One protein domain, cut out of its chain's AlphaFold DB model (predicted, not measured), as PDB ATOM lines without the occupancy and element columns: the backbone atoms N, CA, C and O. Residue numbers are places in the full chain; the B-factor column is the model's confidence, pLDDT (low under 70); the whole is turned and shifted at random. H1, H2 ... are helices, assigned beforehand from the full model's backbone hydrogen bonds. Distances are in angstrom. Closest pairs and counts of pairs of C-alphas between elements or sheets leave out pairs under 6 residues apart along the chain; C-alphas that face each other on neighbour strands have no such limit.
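AT A GLANCE: This is residues 2 to 113 of the 267 residues of an uncharacterized protein of Pangasianodon hypophthalmus (UniProt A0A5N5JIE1). Three helical hairpins are stacked one on another in a flat slab: H5 with H6 at one end, H3 with H4 in the middle, and H1 with H2, more splayed, at the other end. H1, H3 and H5 make one row, and H2, H4 and H6 run the opposite way in a second row beside it. The printed part has 112 residues with six named helices, H1 to H6 in order, and no named strand; its class is all helix. It is compact, with a radius of gyration of the C-alphas of 13.7 A and spans of 35 by 34 by 18 A.

IN THESE COORDINATES: The longest helix, H6, covers residues 97 to 110, 19.9 A, and ends at C-alpha 110 (167.800, 293.491, 248.254). H5 is residues 80 to 92, 19.1 A; H4 is residues 64 to 72; H3 is residues 48 to 60, 18.3 A; H2 is residues 28 to 39, 16.2 A. H1, residues 10 to 17, begins at C-alpha 10 (176.819, 287.473, 227.002).

HOW THE PARTS SIT: H6 and H5 form a hairpin, opposite ways at 11 degrees, a shallow tilt; their closest C-alphas, Gly 90 and Val 97, are 4.2 A apart. H3, the hub, touches H5 the same way at 5 degrees, closest at C-alphas Leu 52 and Leu 82, 5.5 A. Residues 55 to 59 of H3 touch H4, closest at C-alphas Val 55 and Val 67, 6.2 A. H2 touches H3 at a steep tilt of 50 degrees, closest at C-alphas Phe 33 and Gly 54, 6.0 A. H1 and H6 are apart. Every O i to N i+4 pair is within hydrogen-bond range in H1, H2, H3, H4 and H6; in H5, 7 of 9 are.

THE WHOLE: The farthest C-alphas, Pro 3 and Leu 94, are 41.9 A apart. The printed part has no cut and no long link. Mean pLDDT of the printed part is 82.1; residues 2 to 8 and 16 to 26 are among those under 70.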
ATOM      1  N   SER A   2     167.544 297.681 218.806       44.19
ATOM      2  CA  SER A   2     167.393 296.308 218.294       44.19
ATOM      3  C   SER A   2     166.062 295.744 218.791       44.19
ATOM      4  O   SER A   2     165.855 295.724 220.009       44.19
ATOM      5  N   PRO A   3     165.178 295.266 217.905       43.31
ATOM      6  CA  PRO A   3     163.939 294.649 218.336       43.31
ATOM      7  C   PRO A   3     164.293 293.349 219.086       43.31
ATOM      8  O   PRO A   3     165.268 292.674 218.752       43.31
ATOM      9  N   TYR A   4     163.561 293.048 220.159       50.88
ATOM     10  CA  TYR A   4     163.657 291.813 220.963       50.88
ATOM     11  C   TYR A   4     164.849 291.628 221.911       50.88
ATOM     12  O   TYR A   4     164.962 290.576 222.530       50.88
ATOM     13  N   GLY A   5     165.737 292.610 222.086       57.03
ATOM     14  CA  GLY A   5     166.848 292.444 223.033       57.03
ATOM     15  C   GLY A   5     167.859 291.363 222.622       57.03
ATOM     16  O   GLY A   5     168.630 290.919 223.463       57.03
ATOM     17  N   MET A   6     167.916 290.988 221.336       56.69
ATOM     18  CA  MET A   6     168.884 290.018 220.790       56.69
ATOM     19  C   MET A   6     170.352 290.382 221.074       56.69
ATOM     20  O   MET A   6     171.210 289.506 221.134       56.69
ATOM     21  N   LEU A   7     170.640 291.670 221.287       59.38
ATOM     22  CA  LEU A   7     171.973 292.153 221.655       59.38
ATOM     23  C   LEU A   7     172.259 292.081 223.166       59.38
ATOM     24  O   LEU A   7     173.395 292.283 223.574       59.38
ATOM     25  N   ARG A   8     171.264 291.772 224.008       63.50
ATOM     26  CA  ARG A   8     171.407 291.604 225.466       63.50
ATOM     27  C   ARG A   8     171.836 290.178 225.803       63.50
ATOM     28  O   ARG A   8     171.196 289.495 226.596       63.50
ATOM     29  N   ASN A   9     172.908 289.720 225.170       70.62
ATOM     30  CA  ASN A   9     173.459 288.389 225.379       70.62
ATOM     31  C   ASN A   9     174.952 288.492 225.714       70.62
ATOM     32  O   ASN A   9     175.671 289.303 225.126       70.62
ATOM     33  N   ILE A  10     175.412 287.634 226.627       67.56
ATOM     34  CA  ILE A  10     176.819 287.473 227.002       67.56
ATOM     35  C   ILE A  10     177.718 287.291 225.772       67.56
ATOM     36  O   ILE A  10     178.776 287.904 225.685       67.56
ATOM     37  N   ASN A  11     177.244 286.577 224.746       70.56
ATOM     38  CA  ASN A  11     178.005 286.324 223.520       70.56
ATOM     39  C   ASN A  11     178.347 287.602 222.736       70.56
ATOM     40  O   ASN A  11     179.360 287.654 222.045       70.56
ATOM     41  N   VAL A  12     177.501 288.636 222.808       73.50
ATOM     42  CA  VAL A  12     177.776 289.932 222.164       73.50
ATOM     43  C   VAL A  12     178.811 290.704 222.973       73.50
ATOM     44  O   VAL A  12     179.721 291.295 222.405       73.50
ATOM     45  N   MET A  13     178.714 290.637 224.297       66.75
ATOM     46  CA  MET A  13     179.656 291.274 225.208       66.75
ATOM     47  C   MET A  13     181.071 290.676 225.097       66.75
ATOM     48  O   MET A  13     182.043 291.425 225.060       66.75
ATOM     49  N   GLU A  14     181.197 289.354 224.941       68.81
ATOM     50  CA  GLU A  14     182.486 288.682 224.699       68.81
ATOM     51  C   GLU A  14     183.155 289.145 223.395       68.81
ATOM     52  O   GLU A  14     184.365 289.368 223.354       68.81
ATOM     53  N   LYS A  15     182.371 289.404 222.338       74.19
ATOM     54  CA  LYS A  15     182.909 289.986 221.096       74.19
ATOM     55  C   LYS A  15     183.498 291.380 221.315       74.19
ATOM     56  O   LYS A  15     184.478 291.717 220.663       74.19
ATOM     57  N   PHE A  16     182.938 292.171 222.233       67.81
ATOM     58  CA  PHE A  16     183.484 293.483 222.594       67.81
ATOM     59  C   PHE A  16     184.694 293.394 223.534       67.81
ATOM     60  O   PHE A  16     185.558 294.262 223.455       67.81
ATOM     61  N   LYS A  17     184.804 292.351 224.372       67.31
ATOM     62  CA  LYS A  17     186.015 292.084 225.175       67.31
ATOM     63  C   LYS A  17     187.233 291.761 224.310       67.31
ATOM     64  O   LYS A  17     188.339 292.162 224.653       67.31
ATOM     65  N   ALA A  18     187.026 291.055 223.197       62.75
ATOM     66  CA  ALA A  18     188.093 290.687 222.262       62.75
ATOM     67  C   ALA A  18     188.692 291.890 221.505       62.75
ATOM     68  O   ALA A  18     189.737 291.760 220.870       62.75
ATOM     69  N   ILE A  19     188.046 293.059 221.563       66.50
ATOM     70  CA  ILE A  19     188.537 294.286 220.941       66.50
ATOM     71  C   ILE A  19     189.459 294.981 221.942       66.50
ATOM     72  O   ILE A  19     189.004 295.594 222.909       66.50
ATOM     73  N   THR A  20     190.768 294.897 221.712       55.38
ATOM     74  CA  THR A  20     191.757 295.648 222.485       55.38
ATOM     75  C   THR A  20     191.556 297.147 222.256       55.38
ATOM     76  O   THR A  20     191.653 297.652 221.138       55.38
ATOM     77  N   ALA A  21     191.219 297.869 223.324       57.56
ATOM     78  CA  ALA A  21     191.072 299.317 223.276       57.56
ATOM     79  C   ALA A  21     192.448 299.982 223.096       57.56
ATOM     80  O   ALA A  21     193.405 299.643 223.793       57.56
ATOM     81  N   TYR A  22     192.540 300.942 222.174       54.22
ATOM     82  CA  TYR A  22     193.713 301.803 222.024       54.22
ATOM     83  C   TYR A  22     193.836 302.738 223.239       54.22
ATOM     84  O   TYR A  22     192.825 303.226 223.754       54.22
ATOM     85  N   GLN A  23     195.067 302.992 223.702       45.91
ATOM     86  CA  GLN A  23     195.334 303.883 224.838       45.91
ATOM     87  C   GLN A  23     194.664 305.254 224.630       45.91
ATOM     88  O   GLN A  23     194.902 305.920 223.626       45.91
ATOM     89  N   GLY A  24     193.830 305.668 225.592       55.56
ATOM     90  CA  GLY A  24     193.195 306.993 225.630       55.56
ATOM     91  C   GLY A  24     191.725 307.062 225.190       55.56
ATOM     92  O   GLY A  24     191.104 308.105 225.369       55.56
ATOM     93  N   VAL A  25     191.135 305.979 224.668       68.00
ATOM     94  CA  VAL A  25     189.709 305.940 224.281       68.00
ATOM     95  C   VAL A  25     188.911 305.083 225.264       68.00
ATOM     96  O   VAL A  25     189.372 304.017 225.671       68.00
ATOM     97  N   VAL A  26     187.701 305.533 225.630       67.25
ATOM     98  CA  VAL A  26     186.774 304.750 226.467       67.25
ATOM     99  C   VAL A  26     186.565 303.379 225.815       67.25
ATOM    100  O   VAL A  26     186.125 303.331 224.662       67.25
ATOM    101  N   PRO A  27     186.852 302.271 226.518       77.44
ATOM    102  CA  PRO A  27     186.725 300.944 225.943       77.44
ATOM    103  C   PRO A  27     185.335 300.706 225.326       77.44
ATOM    104  O   PRO A  27     184.323 300.989 225.980       77.44
ATOM    105  N   PRO A  28     185.242 300.148 224.101       77.94
ATOM    106  CA  PRO A  28     183.965 299.917 223.418       77.94
ATOM    107  C   PRO A  28     182.965 299.109 224.250       77.94
ATOM    108  O   PRO A  28     181.759 299.345 224.195       77.94
ATOM    109  N   LEU A  29     183.475 298.194 225.076       78.31
ATOM    110  CA  LEU A  29     182.681 297.396 225.996       78.31
ATOM    111  C   LEU A  29     181.981 298.239 227.078       78.31
ATOM    112  O   LEU A  29     180.835 297.955 227.418       78.31
ATOM    113  N   LEU A  30     182.613 299.308 227.575       80.56
ATOM    114  CA  LEU A  30     181.983 300.217 228.540       80.56
ATOM    115  C   LEU A  30     180.900 301.068 227.899       80.56
ATOM    116  O   LEU A  30     179.848 301.272 228.500       80.56
ATOM    117  N   LEU A  31     181.126 301.530 226.669       81.12
ATOM    118  CA  LEU A  31     180.108 302.251 225.906       81.12
ATOM    119  C   LEU A  31     178.898 301.355 225.634       81.12
ATOM    120  O   LEU A  31     177.759 301.779 225.830       81.12
ATOM    121  N   PHE A  32     179.146 300.100 225.257       82.56
ATOM    122  CA  PHE A  32     178.106 299.096 225.087       82.56
ATOM    123  C   PHE A  32     177.342 298.846 226.392       82.56
ATOM    124  O   PHE A  32     176.114 298.927 226.405       82.56
ATOM    125  N   PHE A  33     178.045 298.618 227.503       83.25
ATOM    126  CA  PHE A  33     177.424 298.387 228.806       83.25
ATOM    127  C   PHE A  33     176.598 299.592 229.283       83.25
ATOM    128  O   PHE A  33     175.446 299.438 229.694       83.25
ATOM    129  N   ARG A  34     177.124 300.813 229.131       84.75
ATOM    130  CA  ARG A  34     176.394 302.057 229.413       84.75
ATOM    131  C   ARG A  34     175.127 302.173 228.571       84.75
ATOM    132  O   ARG A  34     174.062 302.475 229.104       84.75
ATOM    133  N   TYR A  35     175.222 301.904 227.270       84.56
ATOM    134  CA  TYR A  35     174.066 301.940 226.378       84.56
ATOM    135  C   TYR A  35     173.018 300.894 226.765       84.56
ATOM    136  O   TYR A  35     171.820 301.185 226.763       84.56
ATOM    137  N   LEU A  36     173.452 299.691 227.153       82.62
ATOM    138  CA  LEU A  36     172.560 298.655 227.657       82.62
ATOM    139  C   LEU A  36     171.763 299.150 228.865       82.62
ATOM    140  O   LEU A  36     170.537 299.089 228.810       82.62
ATOM    141  N   MET A  37     172.418 299.714 229.883       82.56
ATOM    142  CA  MET A  37     171.739 300.239 231.077       82.56
ATOM    143  C   MET A  37     170.745 301.364 230.771       82.56
ATOM    144  O   MET A  37     169.666 301.388 231.355       82.56
ATOM    145  N   ILE A  38     171.064 302.262 229.832       83.69
ATOM    146  CA  ILE A  38     170.156 303.348 229.420       83.69
ATOM    147  C   ILE A  38     168.966 302.801 228.612       83.69
ATOM    148  O   ILE A  38     167.844 303.280 228.743       83.69
ATOM    149  N   SER A  39     169.192 301.785 227.777       81.06
ATOM    150  CA  SER A  39     168.160 301.203 226.904       81.06
ATOM    151  C   SER A  39     167.183 300.265 227.623       81.06
ATOM    152  O   SER A  39     166.202 299.802 227.030       81.06
ATOM    153  N   VAL A  40     167.480 299.888 228.865       78.31
ATOM    154  CA  VAL A  40     166.677 298.950 229.646       78.31
ATOM    155  C   VAL A  40     165.381 299.617 230.123       78.31
ATOM    156  O   VAL A  40     165.441 300.644 230.801       78.31
ATOM    157  N   PRO A  41     164.201 299.034 229.824       76.62
ATOM    158  CA  PRO A  41     162.945 299.519 230.379       76.62
ATOM    159  C   PRO A  41     162.969 299.490 231.916       76.62
ATOM    160  O   PRO A  41     163.552 298.566 232.491       76.62
ATOM    161  N   PRO A  42     162.324 300.452 232.596       74.00
ATOM    162  CA  PRO A  42     162.084 300.365 234.036       74.00
ATOM    163  C   PRO A  42     161.473 299.009 234.420       74.00
ATOM    164  O   PRO A  42     160.584 298.511 233.731       74.00
ATOM    165  N   GLY A  43     161.988 298.391 235.486       73.19
ATOM    166  CA  GLY A  43     161.504 297.099 235.991       73.19
ATOM    167  C   GLY A  43     161.970 295.852 235.225       73.19
ATOM    168  O   GLY A  43     161.548 294.753 235.568       73.19
ATOM    169  N   LYS A  44     162.830 295.977 234.203       83.25
ATOM    170  CA  LYS A  44     163.413 294.824 233.483       83.25
ATOM    171  C   LYS A  44     164.943 294.848 233.528       83.25
ATOM    172  O   LYS A  44     165.544 295.176 232.505       83.25
ATOM    173  N   PRO A  45     165.571 294.527 234.673       85.69
ATOM    174  CA  PRO A  45     167.019 294.624 234.832       85.69
ATOM    175  C   PRO A  45     167.789 293.781 233.804       85.69
ATOM    176  O   PRO A  45     167.257 292.856 233.183       85.69
ATOM    177  N   LEU A  46     169.060 294.131 233.600       85.06
ATOM    178  CA  LEU A  46     169.969 293.343 232.777       85.06
ATOM    179  C   LEU A  46     170.148 291.943 233.372       85.06
ATOM    180  O   LEU A  46     170.323 291.840 234.582       85.06
ATOM    181  N   PRO A  47     170.204 290.884 232.542       87.44
ATOM    182  CA  PRO A  47     170.471 289.531 233.016       87.44
ATOM    183  C   PRO A  47     171.676 289.474 233.958       87.44
ATOM    184  O   PRO A  47     172.671 290.165 233.733       87.44
ATOM    185  N   GLU A  48     171.610 288.618 234.974       88.00
ATOM    186  CA  GLU A  48     172.613 288.511 236.041       88.00
ATOM    187  C   GLU A  48     174.051 288.419 235.509       88.00
ATOM    188  O   GLU A  48     174.890 289.251 235.841       88.00
ATOM    189  N   LYS A  49     174.311 287.496 234.572       87.56
ATOM    190  CA  LYS A  49     175.638 287.319 233.956       87.56
ATOM    191  C   LYS A  49     176.161 288.582 233.262       87.56
ATOM    192  O   LYS A  49     177.356 288.852 233.291       87.56
ATOM    193  N   LEU A  50     175.276 289.357 232.628       86.38
ATOM    194  CA  LEU A  50     175.642 290.623 231.982       86.38
ATOM    195  C   LEU A  50     175.879 291.732 233.006       86.38
ATOM    196  O   LEU A  50     176.771 292.552 232.808       86.38
ATOM    197  N   SER A  51     175.094 291.753 234.083       89.62
ATOM    198  CA  SER A  51     175.273 292.694 235.189       89.62
ATOM    199  C   SER A  51     176.627 292.478 235.863       89.62
ATOM    200  O   SER A  51     177.402 293.423 235.984       89.62
ATOM    201  N   LEU A  52     176.951 291.230 236.208       90.75
ATOM    202  CA  LEU A  52     178.203 290.861 236.863       90.75
ATOM    203  C   LEU A  52     179.429 291.230 236.028       90.75
ATOM    204  O   LEU A  52     180.334 291.912 236.502       90.75
ATOM    205  N   GLU A  53     179.463 290.803 234.771       88.12
ATOM    206  CA  GLU A  53     180.615 291.049 233.907       88.12
ATOM    207  C   GLU A  53     180.751 292.518 233.501       88.12
ATOM    208  O   GLU A  53     181.863 293.044 233.436       88.12
ATOM    209  N   GLY A  54     179.628 293.200 233.262       87.00
ATOM    210  CA  GLY A  54     179.627 294.627 232.966       87.00
ATOM    211  C   GLY A  54     180.146 295.455 234.140       87.00
ATOM    212  O   GLY A  54     180.990 296.330 233.941       87.00
ATOM    213  N   VAL A  55     179.723 295.133 235.369       91.12
ATOM    214  CA  VAL A  55     180.240 295.768 236.590       91.12
ATOM    215  C   VAL A  55     181.707 295.417 236.815       91.12
ATOM    216  O   VAL A  55     182.503 296.319 237.054       91.12
ATOM    217  N   ARG A  56     182.113 294.153 236.645       90.56
ATOM    218  CA  ARG A  56     183.519 293.723 236.776       90.56
ATOM    219  C   ARG A  56     184.430 294.527 235.861       90.56
ATOM    220  O   ARG A  56     185.508 294.957 236.266       90.56
ATOM    221  N   TYR A  57     183.986 294.743 234.629       87.44
ATOM    222  CA  TYR A  57     184.724 295.539 233.665       87.44
ATOM    223  C   TYR A  57     184.708 297.037 234.013       87.44
ATOM    224  O   TYR A  57     185.751 297.679 233.962       87.44
ATOM    225  N   ALA A  58     183.564 297.591 234.429       88.88
ATOM    226  CA  ALA A  58     183.460 298.986 234.863       88.88
ATOM    227  C   ALA A  58     184.381 299.314 236.041       88.88
ATOM    228  O   ALA A  58     185.116 300.298 235.973       88.88
ATOM    229  N   LEU A  59     184.405 298.461 237.066       89.00
ATOM    230  CA  LEU A  59     185.260 298.626 238.242       89.00
ATOM    231  C   LEU A  59     186.750 298.553 237.880       89.00
ATOM    232  O   LEU A  59     187.507 299.453 238.225       89.00
ATOM    233  N   ARG A  60     187.169 297.566 237.070       86.38
ATOM    234  CA  ARG A  60     188.570 297.453 236.598       86.38
ATOM    235  C   ARG A  60     189.087 298.691 235.869       86.38
ATOM    236  O   ARG A  60     190.288 298.937 235.862       86.38
ATOM    237  N   HIS A  61     188.193 299.443 235.234       84.31
ATOM    238  CA  HIS A  61     188.524 300.661 234.504       84.31
ATOM    239  C   HIS A  61     188.196 301.949 235.284       84.31
ATOM    240  O   HIS A  61     188.290 303.032 234.713       84.31
ATOM    241  N   GLY A  62     187.818 301.854 236.565       84.69
ATOM    242  CA  GLY A  62     187.563 303.006 237.437       84.69
ATOM    243  C   GLY A  62     186.227 303.723 237.204       84.69
ATOM    244  O   GLY A  62     186.028 304.830 237.695       84.69
ATOM    245  N   TYR A  63     185.284 303.120 236.477       87.69
ATOM    246  CA  TYR A  63     183.973 303.714 236.180       87.69
ATOM    247  C   TYR A  63     182.938 303.403 237.272       87.69
ATOM    248  O   TYR A  63     181.875 302.844 236.995       87.69
ATOM    249  N   ILE A  64     183.230 303.784 238.520       89.12
ATOM    250  CA  ILE A  64     182.328 303.553 239.663       89.12
ATOM    251  C   ILE A  64     180.988 304.279 239.499       89.12
ATOM    252  O   ILE A  64     179.945 303.706 239.787       89.12
ATOM    253  N   GLU A  65     180.982 305.489 238.930       89.94
ATOM    254  CA  GLU A  65     179.762 306.274 238.684       89.94
ATOM    255  C   GLU A  65     178.740 305.514 237.829       89.94
ATOM    256  O   GLU A  65     177.529 305.599 238.043       89.94
ATOM    257  N   LEU A  66     179.237 304.733 236.866       89.44
ATOM    258  CA  LEU A  66     178.407 303.915 235.997       89.44
ATOM    259  C   LEU A  66     177.742 302.771 236.778       89.44
ATOM    260  O   LEU A  66     176.574 302.460 236.542       89.44
ATOM    261  N   VAL A  67     178.472 302.176 237.723       91.56
ATOM    262  CA  VAL A  67     177.953 301.145 238.630       91.56
ATOM    263  C   VAL A  67     176.939 301.758 239.595       91.56
ATOM    264  O   VAL A  67     175.837 301.227 239.723       91.56
ATOM    265  N   THR A  68     177.240 302.919 240.183       92.00
ATOM    266  CA  THR A  68     176.320 303.678 241.046       92.00
ATOM    267  C   THR A  68     175.003 303.974 240.336       92.00
ATOM    268  O   THR A  68     173.925 303.746 240.891       92.00
ATOM    269  N   PHE A  69     175.063 304.425 239.082       90.38
ATOM    270  CA  PHE A  69     173.876 304.626 238.256       90.38
ATOM    271  C   PHE A  69     173.098 303.318 238.049       90.38
ATOM    272  O   PHE A  69     171.882 303.289 238.230       90.38
ATOM    273  N   GLY A  70     173.785 302.226 237.701       88.81
ATOM    274  CA  GLY A  70     173.155 300.927 237.468       88.81
ATOM    275  C   GLY A  70     172.416 300.378 238.693       88.81
ATOM    276  O   GLY A  70     171.297 299.876 238.556       88.81
ATOM    277  N   VAL A  71     173.015 300.514 239.880       91.06
ATOM    278  CA  VAL A  71     172.442 300.063 241.158       91.06
ATOM    279  C   VAL A  71     171.290 300.967 241.597       91.06
ATOM    280  O   VAL A  71     170.187 300.472 241.813       91.06
ATOM    281  N   SER A  72     171.499 302.287 241.659       89.06
ATOM    282  CA  SER A  72     170.476 303.247 242.121       89.06
ATOM    283  C   SER A  72     169.210 303.257 241.262       89.06
ATOM    284  O   SER A  72     168.122 303.537 241.752       89.06
ATOM    285  N   GLN A  73     169.338 302.937 239.973       88.12
ATOM    286  CA  GLN A  73     168.220 302.891 239.032       88.12
ATOM    287  C   GLN A  73     167.633 301.482 238.854       88.12
ATOM    288  O   GLN A  73     166.831 301.281 237.938       88.12
ATOM    289  N   HIS A  74     168.051 300.501 239.668       87.25
ATOM    290  CA  HIS A  74     167.640 299.092 239.571       87.25
ATOM    291  C   HIS A  74     167.726 298.535 238.135       87.25
ATOM    292  O   HIS A  74     166.843 297.821 237.655       87.25
ATOM    293  N   ARG A  75     168.788 298.907 237.404       86.88
ATOM    294  CA  ARG A  75     169.028 298.469 236.014       86.88
ATOM    295  C   ARG A  75     169.800 297.157 235.947       86.88
ATOM    296  O   ARG A  75     169.852 296.546 234.881       86.88
ATOM    297  N   LEU A  76     170.406 296.752 237.055       90.56
ATOM    298  CA  LEU A  76     171.189 295.533 237.203       90.56
ATOM    299  C   LEU A  76     170.366 294.491 237.957       90.56
ATOM    300  O   LEU A  76     169.607 294.840 238.859       90.56
ATOM    301  N   THR A  77     170.523 293.219 237.598       91.62
ATOM    302  CA  THR A  77     170.007 292.134 238.435       91.62
ATOM    303  C   THR A  77     170.938 291.986 239.627       91.62
ATOM    304  O   THR A  77     172.135 291.769 239.453       91.62
ATOM    305  N   PHE A  78     170.381 292.137 240.825       93.69
ATOM    306  CA  PHE A  78     171.112 291.996 242.074       93.69
ATOM    307  C   PHE A  78     171.312 290.523 242.413       93.69
ATOM    308  O   PHE A  78     170.373 289.730 242.358       93.69
ATOM    309  N   SER A  79     172.547 290.183 242.756       94.75
ATOM    310  CA  SER A  79     172.939 288.877 243.264       94.75
ATOM    311  C   SER A  79     174.017 289.053 244.326       94.75
ATOM    312  O   SER A  79     174.704 290.079 244.369       94.75
ATOM    313  N   GLU A  80     174.178 288.046 245.182       95.00
ATOM    314  CA  GLU A  80     175.226 288.042 246.205       95.00
ATOM    315  C   GLU A  80     176.623 288.186 245.578       95.00
ATOM    316  O   GLU A  80     177.424 288.987 246.050       95.00
ATOM    317  N   GLU A  81     176.875 287.512 244.448       94.69
ATOM    318  CA  GLU A  81     178.146 287.594 243.714       94.69
ATOM    319  C   GLU A  81     178.432 289.016 243.196       94.69
ATOM    320  O   GLU A  81     179.573 289.481 243.220       94.69
ATOM    321  N   LEU A  82     177.397 289.742 242.757       94.38
ATOM    322  CA  LEU A  82     177.542 291.135 242.335       94.38
ATOM    323  C   LEU A  82     177.925 292.043 243.513       94.38
ATOM    324  O   LEU A  82     178.762 292.933 243.353       94.38
ATOM    325  N   GLY A  83     177.321 291.809 244.682       94.75
ATOM    326  CA  GLY A  83     177.674 292.499 245.921       94.75
ATOM    327  C   GLY A  83     179.125 292.229 246.320       94.75
ATOM    328  O   GLY A  83     179.872 293.175 246.559       94.75
ATOM    329  N   ASP A  84     179.552 290.962 246.286       94.69
ATOM    330  CA  ASP A  84     180.912 290.532 246.642       94.69
ATOM    331  C   ASP A  84     181.977 291.156 245.741       94.69
ATOM    332  O   ASP A  84     183.036 291.580 246.212       94.69
ATOM    333  N   LEU A  85     181.684 291.265 244.445       93.75
ATOM    334  CA  LEU A  85     182.553 291.914 243.473       93.75
ATOM    335  C   LEU A  85     182.781 293.397 243.805       93.75
ATOM    336  O   LEU A  85     183.918 293.868 243.765       93.75
ATOM    337  N   ILE A  86     181.713 294.133 244.126       93.56
ATOM    338  CA  ILE A  86     181.797 295.557 244.476       93.56
ATOM    339  C   ILE A  86     182.479 295.734 245.836       93.56
ATOM    340  O   ILE A  86     183.353 296.589 245.980       93.56
ATOM    341  N   PHE A  87     182.117 294.902 246.815       92.44
ATOM    342  CA  PHE A  87     182.692 294.915 248.156       92.44
ATOM    343  C   PHE A  87     184.209 294.690 248.121       92.44
ATOM    344  O   PHE A  87     184.960 295.457 248.720       92.44
ATOM    345  N   SER A  88     184.662 293.685 247.363       90.69
ATOM    346  CA  SER A  88     186.088 293.365 247.224       90.69
ATOM    347  C   SER A  88     186.854 294.492 246.534       90.69
ATOM    348  O   SER A  88     187.919 294.879 246.991       90.69
ATOM    349  N   HIS A  89     186.285 295.090 245.483       88.25
ATOM    350  CA  HIS A  89     186.941 296.187 244.773       88.25
ATOM    351  C   HIS A  89     187.103 297.451 245.630       88.25
ATOM    352  O   HIS A  89     188.102 298.155 245.514       88.25
ATOM    353  N   GLY A  90     186.142 297.737 246.516       81.00
ATOM    354  CA  GLY A  90     186.261 298.837 247.476       81.00
ATOM    355  C   GLY A  90     187.421 298.667 248.460       81.00
ATOM    356  O   GLY A  90     187.933 299.664 248.960       81.00
ATOM    357  N   HIS A  91     187.856 297.431 248.723       78.88
ATOM    358  CA  HIS A  91     189.015 297.164 249.573       78.88
ATOM    359  C   HIS A  91     190.339 297.564 248.903       78.88
ATOM    360  O   HIS A  91     191.273 297.963 249.595       78.88
ATOM    361  N   ASP A  92     190.397 297.516 247.569       82.25
ATOM    362  CA  ASP A  92     191.606 297.816 246.796       82.25
ATOM    363  C   ASP A  92     191.837 299.331 246.601       82.25
ATOM    364  O   ASP A  92     192.977 299.766 246.434       82.25
ATOM    365  N   ASP A  93     190.776 300.154 246.621       81.88
ATOM    366  CA  ASP A  93     190.858 301.611 246.423       81.88
ATOM    367  C   ASP A  93     190.096 302.392 247.509       81.88
ATOM    368  O   ASP A  93     188.873 302.569 247.470       81.88
ATOM    369  N   LEU A  94     190.862 302.948 248.454       81.69
ATOM    370  CA  LEU A  94     190.359 303.724 249.593       81.69
ATOM    371  C   LEU A  94     189.523 304.951 249.196       81.69
ATOM    372  O   LEU A  94     188.727 305.427 249.998       81.69
ATOM    373  N   ARG A  95     189.676 305.487 247.979       84.81
ATOM    374  CA  ARG A  95     188.932 306.686 247.545       84.81
ATOM    375  C   ARG A  95     187.465 306.387 247.266       84.81
ATOM    376  O   ARG A  95     186.633 307.284 247.355       84.81
ATOM    377  N   ILE A  96     187.163 305.142 246.904       88.62
ATOM    378  CA  ILE A  96     185.818 304.691 246.533       88.62
ATOM    379  C   ILE A  96     185.230 303.712 247.552       88.62
ATOM    380  O   ILE A  96     184.110 303.250 247.354       88.62
ATOM    381  N   VAL A  97     185.949 303.415 248.642       90.69
ATOM    382  CA  VAL A  97     185.567 302.393 249.627       90.69
ATOM    383  C   VAL A  97     184.158 302.602 250.179       90.69
ATOM    384  O   VAL A  97     183.353 301.679 250.112       90.69
ATOM    385  N   ASP A  98     183.803 303.811 250.632       91.62
ATOM    386  CA  ASP A  98     182.460 304.073 251.173       91.62
ATOM    387  C   ASP A  98     181.376 303.925 250.097       91.62
ATOM    388  O   ASP A  98     180.335 303.318 250.344       91.62
ATOM    389  N   THR A  99     181.646 304.380 248.867       92.69
ATOM    390  CA  THR A  99     180.709 304.204 247.746       92.69
ATOM    391  C   THR A  99     180.507 302.723 247.438       92.69
ATOM    392  O   THR A  99     179.372 302.267 247.337       92.69
ATOM    393  N   CYS A 100     181.584 301.943 247.341       93.62
ATOM    394  CA  CYS A 100     181.512 300.504 247.115       93.62
ATOM    395  C   CYS A 100     180.756 299.793 248.243       93.62
ATOM    396  O   CYS A 100     179.864 298.994 247.963       93.62
ATOM    397  N   LEU A 101     181.042 300.114 249.507       94.25
ATOM    398  CA  LEU A 101     180.344 299.531 250.651       94.25
ATOM    399  C   LEU A 101     178.852 299.897 250.659       94.25
ATOM    400  O   LEU A 101     178.021 299.035 250.931       94.25
ATOM    401  N   ALA A 102     178.486 301.135 250.314       95.06
ATOM    402  CA  ALA A 102     177.089 301.565 250.226       95.06
ATOM    403  C   ALA A 102     176.323 300.837 249.103       95.06
ATOM    404  O   ALA A 102     175.172 300.423 249.280       95.06
ATOM    405  N   LEU A 103     176.967 300.639 247.950       94.94
ATOM    406  CA  LEU A 103     176.397 299.886 246.832       94.94
ATOM    407  C   LEU A 103     176.261 298.397 247.169       94.94
ATOM    408  O   LEU A 103     175.207 297.814 246.917       94.94
ATOM    409  N   ALA A 104     177.287 297.801 247.779       95.62
ATOM    410  CA  ALA A 104     177.265 296.413 248.227       95.62
ATOM    411  C   ALA A 104     176.168 296.189 249.278       95.62
ATOM    412  O   ALA A 104     175.357 295.282 249.118       95.62
ATOM    413  N   GLN A 105     176.056 297.073 250.278       95.25
ATOM    414  CA  GLN A 105     174.971 297.061 251.265       95.25
ATOM    415  C   GLN A 105     173.596 297.043 250.586       95.25
ATOM    416  O   GLN A 105     172.760 296.208 250.925       95.25
ATOM    417  N   THR A 106     173.373 297.926 249.607       94.50
ATOM    418  CA  THR A 106     172.105 298.007 248.859       94.50
ATOM    419  C   THR A 106     171.774 296.687 248.160       94.50
ATOM    420  O   THR A 106     170.638 296.216 248.221       94.50
ATOM    421  N   ILE A 107     172.771 296.071 247.517       95.12
ATOM    422  CA  ILE A 107     172.614 294.799 246.806       95.12
ATOM    423  C   ILE A 107     172.329 293.663 247.790       95.12
ATOM    424  O   ILE A 107     171.349 292.945 247.613       95.12
ATOM    425  N   TYR A 108     173.129 293.524 248.851       96.00
ATOM    426  CA  TYR A 108     172.939 292.479 249.858       96.00
ATOM    427  C   TYR A 108     171.578 292.581 250.544       96.00
ATOM    428  O   TYR A 108     170.911 291.560 250.703       96.00
ATOM    429  N   SER A 109     171.133 293.799 250.874       92.94
ATOM    430  CA  SER A 109     169.811 294.034 251.467       92.94
ATOM    431  C   SER A 109     168.694 293.577 250.534       92.94
ATOM    432  O   SER A 109     167.774 292.887 250.960       92.94
ATOM    433  N   ALA A 110     168.789 293.905 249.244       92.38
ATOM    434  CA  ALA A 110     167.800 293.491 248.254       92.38
ATOM    435  C   ALA A 110     167.820 291.977 247.971       92.38
ATOM    436  O   ALA A 110     166.794 291.412 247.596       92.38
ATOM    437  N   CYS A 111     168.967 291.320 248.156       92.25
ATOM    438  CA  CYS A 111     169.110 289.869 248.048       92.25
ATOM    439  C   CYS A 111     168.737 289.112 249.337       92.25
ATOM    440  O   CYS A 111     168.760 287.885 249.324       92.25
ATOM    441  N   GLY A 112     168.426 289.805 250.439       90.25
ATOM    442  CA  GLY A 112     168.151 289.172 251.735       90.25
ATOM    443  C   GLY A 112     169.390 288.589 252.427       90.25
ATOM    444  O   GLY A 112     169.266 287.760 253.321       90.25
ATOM    445  N   VAL A 113     170.601 289.006 252.041       93.75
ATOM    446  CA  VAL A 113     171.850 288.516 252.645       93.75
ATOM    447  C   VAL A 113     172.183 289.359 253.879       93.75
ATOM    448  O   VAL A 113     172.916 290.353 253.810       93.75
TER     449      VAL A 113